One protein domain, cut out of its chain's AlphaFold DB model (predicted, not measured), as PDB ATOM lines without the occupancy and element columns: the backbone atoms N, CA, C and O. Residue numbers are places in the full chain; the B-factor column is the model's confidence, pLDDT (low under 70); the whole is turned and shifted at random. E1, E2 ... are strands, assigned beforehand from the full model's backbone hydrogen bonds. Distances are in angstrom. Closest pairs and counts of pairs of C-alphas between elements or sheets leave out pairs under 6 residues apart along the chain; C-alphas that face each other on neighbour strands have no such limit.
ATOM      1  N   GLY A 108     146.101 165.646 162.601       90.56
ATOM      2  CA  GLY A 108     145.767 167.064 162.522       90.56
ATOM      3  C   GLY A 108     144.370 167.362 161.974       90.56
ATOM      4  O   GLY A 108     143.468 166.521 161.974       90.56
ATOM      5  N   GLU A 109     144.192 168.616 161.569       92.81
ATOM      6  CA  GLU A 109     142.913 169.161 161.125       92.81
ATOM      7  C   GLU A 109     142.511 168.659 159.731       92.81
ATOM      8  O   GLU A 109     143.355 168.319 158.900       92.81
ATOM      9  N   ILE A 110     141.198 168.613 159.489       93.62
ATOM     10  CA  ILE A 110     140.604 168.161 158.227       93.62
ATOM     11  C   ILE A 110     140.297 169.374 157.349       93.62
ATOM     12  O   ILE A 110     139.567 170.271 157.771       93.62
ATOM     13  N   LEU A 111     140.766 169.350 156.101       92.88
ATOM     14  CA  LEU A 111     140.341 170.279 155.053       92.88
ATOM     15  C   LEU A 111     139.454 169.558 154.040       92.88
ATOM     16  O   LEU A 111     139.828 168.519 153.497       92.88
ATOM     17  N   GLN A 112     138.294 170.138 153.740       92.19
ATOM     18  CA  GLN A 112     137.485 169.728 152.594       92.19
ATOM     19  C   GLN A 112     138.162 170.240 151.313       92.19
ATOM     20  O   GLN A 112     138.032 171.415 150.975       92.19
ATOM     21  N   LEU A 113     138.914 169.372 150.632       88.69
ATOM     22  CA  LEU A 113     139.722 169.744 149.470       88.69
ATOM     23  C   LEU A 113     138.901 169.830 148.178       88.69
ATOM     24  O   LEU A 113     139.127 170.718 147.365       88.69
ATOM     25  N   THR A 114     137.931 168.932 148.001       86.00
ATOM     26  CA  THR A 114     137.004 168.921 146.851       86.00
ATOM     27  C   THR A 114     135.559 168.764 147.338       86.00
ATOM     28  O   THR A 114     135.328 168.721 148.543       86.00
ATOM     29  N   SER A 115     134.552 168.652 146.462       84.19
ATOM     30  CA  SER A 115     133.166 168.355 146.885       84.19
ATOM     31  C   SER A 115     133.012 167.043 147.654       84.19
ATOM     32  O   SER A 115     132.082 166.908 148.447       84.19
ATOM     33  N   THR A 116     133.906 166.086 147.416       85.25
ATOM     34  CA  THR A 116     133.803 164.711 147.920       85.25
ATOM     35  C   THR A 116     135.015 164.286 148.747       85.25
ATOM     36  O   THR A 116     134.922 163.329 149.513       85.25
ATOM     37  N   LEU A 117     136.133 165.014 148.653       89.25
ATOM     38  CA  LEU A 117     137.397 164.656 149.284       89.25
ATOM     39  C   LEU A 117     137.714 165.539 150.491       89.25
ATOM     40  O   LEU A 117     137.839 166.761 150.379       89.25
ATOM     41  N   GLN A 118     137.934 164.886 151.626       92.19
ATOM     42  CA  GLN A 118     138.531 165.460 152.826       92.19
ATOM     43  C   GLN A 118     139.963 164.959 152.979       92.19
ATOM     44  O   GLN A 118     140.237 163.788 152.715       92.19
ATOM     45  N   VAL A 119     140.866 165.836 153.409       92.94
ATOM     46  CA  VAL A 119     142.289 165.517 153.573       92.94
ATOM     47  C   VAL A 119     142.807 165.953 154.937       92.94
ATOM     48  O   VAL A 119     142.317 166.919 155.522       92.94
ATOM     49  N   GLN A 120     143.817 165.235 155.420       95.06
ATOM     50  CA  GLN A 120     144.572 165.506 156.644       95.06
ATOM     51  C   GLN A 120     146.063 165.335 156.362       95.06
ATOM     52  O   GLN A 120     146.440 164.744 155.346       95.06
ATOM     53  N   ALA A 121     146.923 165.789 157.277       94.62
ATOM     54  CA  ALA A 121     148.339 165.448 157.198       94.62
ATOM     55  C   ALA A 121     148.500 163.920 157.195       94.62
ATOM     56  O   ALA A 121     147.901 163.218 158.012       94.62
ATOM     57  N   GLY A 122     149.275 163.408 156.244       92.75
ATOM     58  CA  GLY A 122     149.454 161.987 155.974       92.75
ATOM     59  C   GLY A 122     148.631 161.446 154.799       92.75
ATOM     60  O   GLY A 122     149.012 160.406 154.268       92.75
ATOM     61  N   SER A 123     147.562 162.120 154.353       94.31
ATOM     62  CA  SER A 123     146.747 161.658 153.214       94.31
ATOM     63  C   SER A 123     147.581 161.546 151.932       94.31
ATOM     64  O   SER A 123     148.331 162.465 151.617       94.31
ATOM     65  N   ILE A 124     147.426 160.458 151.170       93.94
ATOM     66  CA  ILE A 124     148.054 160.300 149.850       93.94
ATOM     67  C   ILE A 124     147.057 160.685 148.760       93.94
ATOM     68  O   ILE A 124     145.897 160.268 148.782       93.94
ATOM     69  N   LEU A 125     147.518 161.488 147.811       91.38
ATOM     70  CA  LEU A 125     146.730 162.053 146.728       91.38
ATOM     71  C   LEU A 125     147.370 161.721 145.387       91.38
ATOM     72  O   LEU A 125     148.590 161.722 145.262       91.38
ATOM     73  N   GLN A 126     146.534 161.511 144.380       89.06
ATOM     74  CA  GLN A 126     146.923 161.426 142.984       89.06
ATOM     75  C   GLN A 126     146.361 162.627 142.226       89.06
ATOM     76  O   GLN A 126     145.197 162.990 142.414       89.06
ATOM     77  N   SER A 127     147.156 163.199 141.325       84.19
ATOM     78  CA  SER A 127     146.666 164.136 140.314       84.19
ATOM     79  C   SER A 127     146.896 163.573 138.916       84.19
ATOM     80  O   SER A 127     147.887 162.894 138.656       84.19
ATOM     81  N   SER A 128     145.971 163.845 137.993       66.31
ATOM     82  CA  SER A 128     146.086 163.410 136.596       66.31
ATOM     83  C   SER A 128     146.667 164.487 135.669       66.31
ATOM     84  O   SER A 128     146.504 164.401 134.450       66.31
ATOM     85  N   ALA A 129     147.295 165.535 136.212       59.38
ATOM     86  CA  ALA A 129     147.869 166.613 135.412       59.38
ATOM     87  C   ALA A 129     149.171 166.162 134.719       59.38
ATOM     88  O   ALA A 129     150.265 166.289 135.269       59.38
ATOM     89  N   CYS A 130     149.049 165.663 133.485       51.66
ATOM     90  CA  CYS A 130     150.168 165.346 132.595       51.66
ATOM     91  C   CYS A 130     150.197 166.275 131.368       51.66
ATOM     92  O   CYS A 130     149.170 166.456 130.718       51.66
ATOM     93  N   PHE A 131     151.370 166.800 130.983       49.47
ATOM     94  CA  PHE A 131     151.541 167.536 129.719       49.47
ATOM     95  C   PHE A 131     152.423 166.755 128.739       49.47
ATOM     96  O   PHE A 131     153.580 166.464 129.030       49.47
ATOM     97  N   TRP A 132     151.874 166.465 127.556       40.84
ATOM     98  CA  TRP A 132     152.588 165.912 126.403       40.84
ATOM     99  C   TRP A 132     152.942 167.005 125.384       40.84
ATOM    100  O   TRP A 132     152.189 167.955 125.169       40.84
ATOM    101  N   ILE A 133     154.099 166.835 124.742       36.12
ATOM    102  CA  ILE A 133     154.679 167.703 123.707       36.12
ATOM    103  C   ILE A 133     154.016 167.390 122.354       36.12
ATOM    104  O   ILE A 133     153.931 166.225 121.966       36.12
ATOM    105  N   ARG A 134     153.584 168.404 121.589       33.91
ATOM    106  CA  ARG A 134     153.225 168.201 120.171       33.91
ATOM    107  C   ARG A 134     154.502 168.014 119.337       33.91
ATOM    108  O   ARG A 134     155.393 168.851 119.458       33.91
ATOM    109  N   PRO A 135     154.577 167.030 118.418       41.62
ATOM    110  CA  PRO A 135     155.761 166.793 117.580       41.62
ATOM    111  C   PRO A 135     156.220 167.981 116.713       41.62
ATOM    112  O   PRO A 135     157.356 167.977 116.255       41.62
ATOM    113  N   ASN A 136     155.366 168.992 116.494       41.22
ATOM    114  CA  ASN A 136     155.615 170.087 115.547       41.22
ATOM    115  C   ASN A 136     155.573 171.507 116.155       41.22
ATOM    116  O   ASN A 136     155.780 172.463 115.413       41.22
ATOM    117  N   ASP A 137     155.342 171.672 117.465       41.47
ATOM    118  CA  ASP A 137     155.307 172.991 118.129       41.47
ATOM    119  C   ASP A 137     156.419 173.093 119.186       41.47
ATOM    120  O   ASP A 137     156.232 172.775 120.358       41.47
ATOM    121  N   LEU A 138     157.593 173.572 118.773       40.09
ATOM    122  CA  LEU A 138     158.793 173.758 119.609       40.09
ATOM    123  C   LEU A 138     158.682 174.879 120.670       40.09
ATOM    124  O   LEU A 138     159.692 175.220 121.283       40.09
ATOM    125  N   ALA A 139     157.504 175.475 120.902       39.12
ATOM    126  CA  ALA A 139     157.412 176.711 121.686       39.12
ATOM    127  C   ALA A 139     156.726 176.626 123.060       39.12
ATOM    128  O   ALA A 139     157.112 177.415 123.915       39.12
ATOM    129  N   GLN A 140     155.759 175.739 123.345       41.75
ATOM    130  CA  GLN A 140     155.107 175.726 124.674       41.75
ATOM    131  C   GLN A 140     154.594 174.339 125.094       41.75
ATOM    132  O   GLN A 140     153.419 174.017 124.944       41.75
ATOM    133  N   ALA A 141     155.473 173.530 125.687       40.88
ATOM    134  CA  ALA A 141     155.079 172.459 126.600       40.88
ATOM    135  C   ALA A 141     155.155 173.010 128.030       40.88
ATOM    136  O   ALA A 141     156.191 173.563 128.403       40.88
ATOM    137  N   ARG A 142     154.094 172.893 128.840       47.34
ATOM    138  CA  ARG A 142     154.172 173.285 130.257       47.34
ATOM    139  C   ARG A 142     153.492 172.318 131.238       47.34
ATOM    140  O   ARG A 142     152.349 172.525 131.587       47.34
ATOM    141  N   ILE A 143     154.333 171.391 131.717       51.41
ATOM    142  CA  ILE A 143     154.595 170.877 133.089       51.41
ATOM    143  C   ILE A 143     153.610 169.920 133.794       51.41
ATOM    144  O   ILE A 143     152.665 170.341 134.454       51.41
ATOM    145  N   VAL A 144     153.966 168.624 133.773       53.88
ATOM    146  CA  VAL A 144     153.604 167.602 134.781       53.88
ATOM    147  C   VAL A 144     154.215 168.038 136.117       53.88
ATOM    148  O   VAL A 144     155.435 168.148 136.178       53.88
ATOM    149  N   LYS A 145     153.420 168.339 137.151       66.81
ATOM    150  CA  LYS A 145     153.964 168.899 138.409       66.81
ATOM    151  C   LYS A 145     153.979 167.905 139.569       66.81
ATOM    152  O   LYS A 145     155.036 167.675 140.128       66.81
ATOM    153  N   PHE A 146     152.871 167.230 139.864       69.12
ATOM    154  CA  PHE A 146     152.903 166.069 140.756       69.12
ATOM    155  C   PHE A 146     151.879 165.027 140.320       69.12
ATOM    156  O   PHE A 146     150.772 165.368 139.908       69.12
ATOM    157  N   VAL A 147     152.271 163.757 140.380       80.50
ATOM    158  CA  VAL A 147     151.436 162.623 139.959       80.50
ATOM    159  C   VAL A 147     150.849 161.926 141.179       80.50
ATOM    160  O   VAL A 147     149.651 161.665 141.223       80.50
ATOM    161  N   VAL A 148     151.679 161.701 142.195       89.88
ATOM    162  CA  VAL A 148     151.291 161.224 143.520       89.88
ATOM    163  C   VAL A 148     152.012 162.087 144.552       89.88
ATOM    164  O   VAL A 148     153.147 162.494 144.327       89.88
ATOM    165  N   GLY A 149     151.355 162.406 145.662       92.00
ATOM    166  CA  GLY A 149     151.959 163.173 146.744       92.00
ATOM    167  C   GLY A 149     151.290 162.910 148.085       92.00
ATOM    168  O   GLY A 149     150.153 162.445 148.154       92.00
ATOM    169  N   GLN A 150     152.003 163.216 149.162       94.56
ATOM    170  CA  GLN A 150     151.516 163.117 150.530       94.56
ATOM    171  C   GLN A 150     151.210 164.505 151.082       94.56
ATOM    172  O   GLN A 150     152.055 165.392 151.042       94.56
ATOM    173  N   VAL A 151     150.027 164.693 151.659       94.81
ATOM    174  CA  VAL A 151     149.695 165.911 152.400       94.81
ATOM    175  C   VAL A 151     150.613 166.006 153.614       94.81
ATOM    176  O   VAL A 151     150.562 165.164 154.508       94.81
ATOM    177  N   GLU A 152     151.461 167.024 153.648       93.88
ATOM    178  CA  GLU A 152     152.374 167.278 154.761       93.88
ATOM    179  C   GLU A 152     151.686 168.097 155.852       93.88
ATOM    180  O   GLU A 152     151.811 167.799 157.038       93.88
ATOM    181  N   ALA A 153     150.918 169.107 155.444       93.75
ATOM    182  CA  ALA A 153     150.222 169.999 156.354       93.75
ATOM    183  C   ALA A 153     148.939 170.544 155.731       93.75
ATOM    184  O   ALA A 153     148.795 170.644 154.511       93.75
ATOM    185  N   VAL A 154     148.020 170.944 156.600       95.00
ATOM    186  CA  VAL A 154     146.799 171.664 156.252       95.00
ATOM    187  C   VAL A 154     146.842 173.019 156.949       95.00
ATOM    188  O   VAL A 154     147.120 173.088 158.144       95.00
ATOM    189  N   ASN A 155     146.563 174.091 156.213       93.25
ATOM    190  CA  ASN A 155     146.432 175.440 156.742       93.25
ATOM    191  C   ASN A 155     144.976 175.896 156.600       93.25
ATOM    192  O   ASN A 155     144.555 176.351 155.535       93.25
ATOM    193  N   LEU A 156     144.196 175.775 157.678       89.88
ATOM    194  CA  LEU A 156     142.791 176.195 157.679       89.88
ATOM    195  C   LEU A 156     142.612 177.717 157.630       89.88
ATOM    196  O   LEU A 156     141.592 178.183 157.126       89.88
ATOM    197  N   ALA A 157     143.581 178.491 158.129       89.75
ATOM    198  CA  ALA A 157     143.498 179.950 158.129       89.75
ATOM    199  C   ALA A 157     143.597 180.522 156.707       89.75
ATOM    200  O   ALA A 157     142.888 181.466 156.366       89.75
ATOM    201  N   GLU A 158     144.458 179.929 155.880       86.44
ATOM    202  CA  GLU A 158     144.680 180.333 154.487       86.44
ATOM    203  C   GLU A 158     143.933 179.440 153.476       86.44
ATOM    204  O   GLU A 158     143.910 179.739 152.283       86.44
ATOM    205  N   GLY A 159     143.291 178.365 153.945       90.25
ATOM    206  CA  GLY A 159     142.406 177.512 153.154       90.25
ATOM    207  C   GLY A 159     143.115 176.631 152.125       90.25
ATOM    208  O   GLY A 159     142.605 176.481 151.017       90.25
ATOM    209  N   TYR A 160     144.272 176.047 152.449       92.50
ATOM    210  CA  TYR A 160     144.978 175.122 151.549       92.50
ATOM    211  C   TYR A 160     145.623 173.942 152.274       92.50
ATOM    212  O   TYR A 160     145.836 173.964 153.485       92.50
ATOM    213  N   ALA A 161     145.967 172.914 151.504       93.62
ATOM    214  CA  ALA A 161     146.845 171.828 151.919       93.62
ATOM    215  C   ALA A 161     148.195 171.941 151.203       93.62
ATOM    216  O   ALA A 161     148.241 172.297 150.026       93.62
ATOM    217  N   THR A 162     149.283 171.616 151.896       93.50
ATOM    218  CA  THR A 162     150.610 171.463 151.293       93.50
ATOM    219  C   THR A 162     150.864 169.982 151.041       93.50
ATOM    220  O   THR A 162     150.715 169.162 151.948       93.50
ATOM    221  N   VAL A 163     151.236 169.637 149.814       93.00
ATOM    222  CA  VAL A 163     151.486 168.273 149.348       93.00
ATOM    223  C   VAL A 163     152.947 168.135 148.961       93.00
ATOM    224  O   VAL A 163     153.455 168.946 148.195       93.00
ATOM    225  N   ARG A 164     153.592 167.089 149.472       91.75
ATOM    226  CA  ARG A 164     154.978 166.734 149.201       91.75
ATOM    227  C   ARG A 164     155.064 165.515 148.288       91.75
ATOM    228  O   ARG A 164     154.434 164.495 148.571       91.75
ATOM    229  N   THR A 165     155.840 165.608 147.221       89.62
ATOM    230  CA  THR A 165     156.215 164.486 146.341       89.62
ATOM    231  C   THR A 165     157.424 163.730 146.898       89.62
ATOM    232  O   THR A 165     158.095 164.212 147.816       89.62
ATOM    233  N   SER A 166     157.723 162.526 146.398       85.50
ATOM    234  CA  SER A 166     158.859 161.738 146.911       85.50
ATOM    235  C   SER A 166     160.231 162.373 146.682       85.50
ATOM    236  O   SER A 166     161.147 162.147 147.473       85.50
ATOM    237  N   ASP A 167     160.368 163.208 145.653       84.06
ATOM    238  CA  ASP A 167     161.562 164.019 145.385       84.06
ATOM    239  C   ASP A 167     161.705 165.230 146.329       84.06
ATOM    240  O   ASP A 167     162.748 165.888 146.341       84.06
ATOM    241  N   GLY A 168     160.701 165.484 147.175       85.62
ATOM    242  CA  GLY A 168     160.701 166.536 148.185       85.62
ATOM    243  C   GLY A 168     160.145 167.879 147.713       85.62
ATOM    244  O   GLY A 168     160.167 168.825 148.502       85.62
ATOM    245  N   GLU A 169     159.639 167.985 146.481       86.38
ATOM    246  CA  GLU A 169     158.945 169.195 146.037       86.38
ATOM    247  C   GLU A 169     157.630 169.405 146.802       86.38
ATOM    248  O   GLU A 169     156.969 168.456 147.231       86.38
ATOM    249  N   LEU A 170     157.258 170.675 146.995       88.44
ATOM    250  CA  LEU A 170     156.060 171.075 147.729       88.44
ATOM    251  C   LEU A 170     155.096 171.841 146.833       88.44
ATOM    252  O   LEU A 170     155.459 172.820 146.180       88.44
ATOM    253  N   PHE A 171     153.838 171.435 146.894       89.19
ATOM    254  CA  PHE A 171     152.736 172.007 146.142       89.19
ATOM    255  C   PHE A 171     151.635 172.464 147.081       89.19
ATOM    256  O   PHE A 171     151.335 171.790 148.064       89.19
ATOM    257  N   THR A 172     150.987 173.583 146.769       91.12
ATOM    258  CA  THR A 172     149.795 174.014 147.504       91.12
ATOM    259  C   THR A 172     148.541 173.647 146.724       91.12
ATOM    260  O   THR A 172     148.444 173.896 145.523       91.12
ATOM    261  N   LEU A 173     147.573 173.042 147.410       91.00
ATOM    262  CA  LEU A 173     146.259 172.717 146.872       91.00
ATOM    263  C   LEU A 173     145.186 173.510 147.610       91.00
ATOM    264  O   LEU A 173     145.008 173.359 148.819       91.00
ATOM    265  N   GLN A 174     144.456 174.335 146.867       91.75
ATOM    266  CA  GLN A 174     143.339 175.131 147.364       91.75
ATOM    267  C   GLN A 174     142.003 174.543 146.891       91.75
ATOM    268  O   GLN A 174     141.870 174.219 145.707       91.75
ATOM    269  N   PRO A 175     140.990 174.426 147.765       88.50
ATOM    270  CA  PRO A 175     139.660 174.009 147.354       88.50
ATOM    271  C   PRO A 175     139.038 175.026 146.394       88.50
ATOM    272  O   PRO A 175     138.996 176.220 146.683       88.50
ATOM    273  N   LEU A 176     138.483 174.548 145.281       83.44
ATOM    274  CA  LEU A 176     137.624 175.363 144.408       83.44
ATOM    275  C   LEU A 176     136.170 175.397 144.889       83.44
ATOM    276  O   LEU A 176     135.432 176.337 144.599       83.44
ATOM    277  N   GLY A 177     135.780 174.386 145.670       68.88
ATOM    278  CA  GLY A 177     134.418 174.186 146.144       68.88
ATOM    279  C   GLY A 177     133.478 173.680 145.042       68.88
ATOM    280  O   GLY A 177     133.489 174.153 143.913       68.88
ATOM    281  N   ARG A 178     132.596 172.736 145.399       68.94
ATOM    282  CA  ARG A 178     131.532 172.175 144.530       68.94
ATOM    283  C   ARG A 178     131.996 171.385 143.291       68.94
ATOM    284  O   ARG A 178     131.146 171.028 142.479       68.94
ATOM    285  N   THR A 179     133.282 171.074 143.165       79.12
ATOM    286  CA  THR A 179     133.852 170.230 142.100       79.12
ATOM    287  C   THR A 179     134.819 169.199 142.684       79.12
ATOM    288  O   THR A 179     135.308 169.378 143.800       79.12
ATOM    289  N   ASP A 180     135.130 168.140 141.929       80.38
ATOM    290  CA  ASP A 180     136.149 167.130 142.281       80.38
ATOM    291  C   ASP A 180     137.580 167.563 141.877       80.38
ATOM    292  O   ASP A 180     138.472 166.748 141.636       80.38
ATOM    293  N   THR A 181     137.799 168.876 141.787       85.69
ATOM    294  CA  THR A 181     139.053 169.519 141.382       85.69
ATOM    295  C   THR A 181     139.561 170.462 142.476       85.69
ATOM    296  O   THR A 181     138.803 170.912 143.338       85.69
ATOM    297  N   ALA A 182     140.858 170.765 142.448       87.62
ATOM    298  CA  ALA A 182     141.511 171.737 143.322       87.62
ATOM    299  C   ALA A 182     142.411 172.676 142.505       87.62
ATOM    300  O   ALA A 182     142.859 172.325 141.413       87.62
ATOM    301  N   LEU A 183     142.697 173.866 143.035       88.94
ATOM    302  CA  LEU A 183     143.705 174.770 142.480       88.94
ATOM    303  C   LEU A 183     145.090 174.368 142.976       88.94
ATOM    304  O   LEU A 183     145.392 174.497 144.159       88.94
ATOM    305  N   LEU A 184     145.935 173.935 142.049       87.69
ATOM    306  CA  LEU A 184     147.354 173.695 142.251       87.69
ATOM    307  C   LEU A 184     148.140 174.994 142.084       87.69
ATOM    308  O   LEU A 184     148.248 175.505 140.968       87.69
ATOM    309  N   GLY A 185     148.706 175.504 143.177       81.88
ATOM    310  CA  GLY A 185     149.646 176.619 143.170       81.88
ATOM    311  C   GLY A 185     151.071 176.142 142.899       81.88
ATOM    312  O   GLY A 185     151.622 175.351 143.664       81.88
ATOM    313  N   CYS A 186     151.688 176.621 141.815       70.25
ATOM    314  CA  CYS A 186     153.098 176.363 141.522       70.25
ATOM    315  C   CYS A 186     153.701 177.426 140.587       70.25
ATOM    316  O   CYS A 186     153.083 177.816 139.597       70.25
ATOM    317  N   ASP A 187     154.933 177.864 140.864       69.00
ATOM    318  CA  ASP A 187     155.669 178.892 140.101       69.00
ATOM    319  C   ASP A 187     154.885 180.200 139.885       69.00
ATOM    320  O   ASP A 187     154.947 180.819 138.820       69.00
ATOM    321  N   GLY A 188     154.094 180.609 140.881       69.69
ATOM    322  CA  GLY A 188     153.251 181.807 140.796       69.69
ATOM    323  C   GLY A 188     152.051 181.678 139.849       69.69
ATOM    324  O   GLY A 188     151.421 182.685 139.531       69.69
ATOM    325  N   GLN A 189     151.727 180.464 139.391       71.50
ATOM    326  CA  GLN A 189     150.532 180.152 138.608       71.50
ATOM    327  C   GLN A 189     149.611 179.215 139.395       71.50
ATOM    328  O   GLN A 189     150.084 178.402 140.191       71.50
ATOM    329  N   SER A 190     148.305 179.311 139.136       80.00
ATOM    330  CA  SER A 190     147.301 178.398 139.684       80.00
ATOM    331  C   SER A 190     146.620 177.632 138.554       80.00
ATOM    332  O   SER A 190     146.175 178.238 137.579       80.00
ATOM    333  N   LEU A 191     146.547 176.310 138.680       81.94
ATOM    334  CA  LEU A 191     145.947 175.407 137.696       81.94
ATOM    335  C   LEU A 191     144.860 174.568 138.357       81.94
ATOM    336  O   LEU A 191     145.097 173.962 139.396       81.94
ATOM    337  N   GLU A 192     143.680 174.513 137.751       85.62
ATOM    338  CA  GLU A 192     142.644 173.581 138.185       85.62
ATOM    339  C   GLU A 192     143.036 172.157 137.777       85.62
ATOM    340  O   GLU A 192     143.255 171.878 136.597       85.62
ATOM    341  N   VAL A 193     143.139 171.263 138.759       84.19
ATOM    342  CA  VAL A 193     143.534 169.869 138.556       84.19
ATOM    343  C   VAL A 193     142.566 168.918 139.260       84.19
ATOM    344  O   VAL A 193     142.105 169.217 140.365       84.19
ATOM    345  N   PRO A 194     142.250 167.757 138.666       86.50
ATOM    346  CA  PRO A 194     141.522 166.708 139.366       86.50
ATOM    347  C   PRO A 194     142.416 166.088 140.442       86.50
ATOM    348  O   PRO A 194     143.619 165.889 140.229       86.50
ATOM    349  N   ILE A 195     141.807 165.779 141.586       87.00
ATOM    350  CA  ILE A 195     142.478 165.161 142.729       87.00
ATOM    351  C   ILE A 195     141.701 163.918 143.144       87.00
ATOM    352  O   ILE A 195     140.493 163.972 143.364       87.00
ATOM    353  N   LEU A 196     142.412 162.804 143.291       88.56
ATOM    354  CA  LEU A 196     141.861 161.540 143.762       88.56
ATOM    355  C   LEU A 196     142.615 161.078 145.016       88.56
ATOM    356  O   LEU A 196     143.837 161.225 145.073       88.56
ATOM    357  N   PRO A 197     141.933 160.514 146.024       89.38
ATOM    358  CA  PRO A 197     142.612 159.904 147.159       89.38
ATOM    359  C   PRO A 197     143.229 158.555 146.776       89.38
ATOM    360  O   PRO A 197     142.611 157.765 146.061       89.38
ATOM    361  N   ILE A 198     144.394 158.246 147.345       88.75
ATOM    362  CA  ILE A 198     144.930 156.883 147.397       88.75
ATOM    363  C   ILE A 198     144.840 156.410 148.846       88.75
ATOM    364  O   ILE A 198     145.530 156.907 149.736       88.75
ATOM    365  N   ALA A 199     143.946 155.457 149.093       85.56
ATOM    366  CA  ALA A 199     143.749 154.890 150.418       85.56
ATOM    367  C   ALA A 199     144.712 153.726 150.667       85.56
ATOM    368  O   ALA A 199     144.948 152.908 149.781       85.56
ATOM    369  N   GLY A 200     145.194 153.617 151.906       83.06
ATOM    370  CA  GLY A 200     145.862 152.408 152.379       83.06
ATOM    371  C   GLY A 200     147.211 152.119 151.722       83.06
ATOM    372  O   GLY A 200     147.537 150.954 151.568       83.06
ATOM    373  N   ALA A 201     147.969 153.140 151.322       86.12
ATOM    374  CA  ALA A 201     149.314 152.979 150.773       86.12
ATOM    375  C   ALA A 201     150.253 154.042 151.344       86.12
ATOM    376  O   ALA A 201     149.819 155.150 151.676       86.12
TER     377      ALA A 201
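This is residues 108 to 201 of the 308 residues of an uncharacterized protein of Rothia sp. HMSC065C03 (UniProt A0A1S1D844). A small closed barrel of six strands, E3 to E8, has the hairpin E1 and E2 packed on E4 at one end, while the long E3 to E4 link reaches away from the other end, where residues 134 to 140 stick out. The barrel is a meander, each strand the antiparallel neighbour of the one before, and E8 closes it on E3. The printed part has 94 residues, eight named strands and no named helix: all strand, compact, with a radius of gyration of the C-alphas of 13.8 A and spans of 47 by 27 by 22 A.

E1, residues 108 to 112, begins at C-alpha 108 (145.767, 167.064, 162.522). E2 is residues 118 to 121 and E3 124 to 127. E4, 148 to 155, is 20.0 A long and bends by 59 degrees at residue 152. E5 is 160 to 164, E6 170 to 175 and E7 181 to 186. E8, 189 to 198, 25.5 A long, bends by 62 degrees at residue 192 and ends at C-alpha 198 (144.930, 156.883, 147.397).

In hairpin E1 and E2, N 111 and O 119 are 2.9 A apart. The closest C-alphas of E2 and E4, Ala 121 and Ala 153, are 5.0 A apart; E2 and E3 are apart. Round the barrel, N to O pairs within hydrogen-bond range include N 125 and O 149 for E3 and E4, 2.8 A; N 152 and O 162 for E4 and E5, 2.8 A; N 163 and O 171 for E5 and E6, 2.8 A; N 183 and O 174 for E6 and E7, 2.8 A; N 184 and O 191 for E7 and E8, 2.8 A; N 126 and O 196 for E8 and E3, 2.8 A.

The C-alphas of Gly 108 and Asn 136, the two farthest apart, are 48.1 A apart. The printed part has no cut. The E3 to E4 link is long, 20 residues. Mean pLDDT of the printed part is 79.4; residues 128 to 146, 177 to 178 and 187 to 188 are under 70.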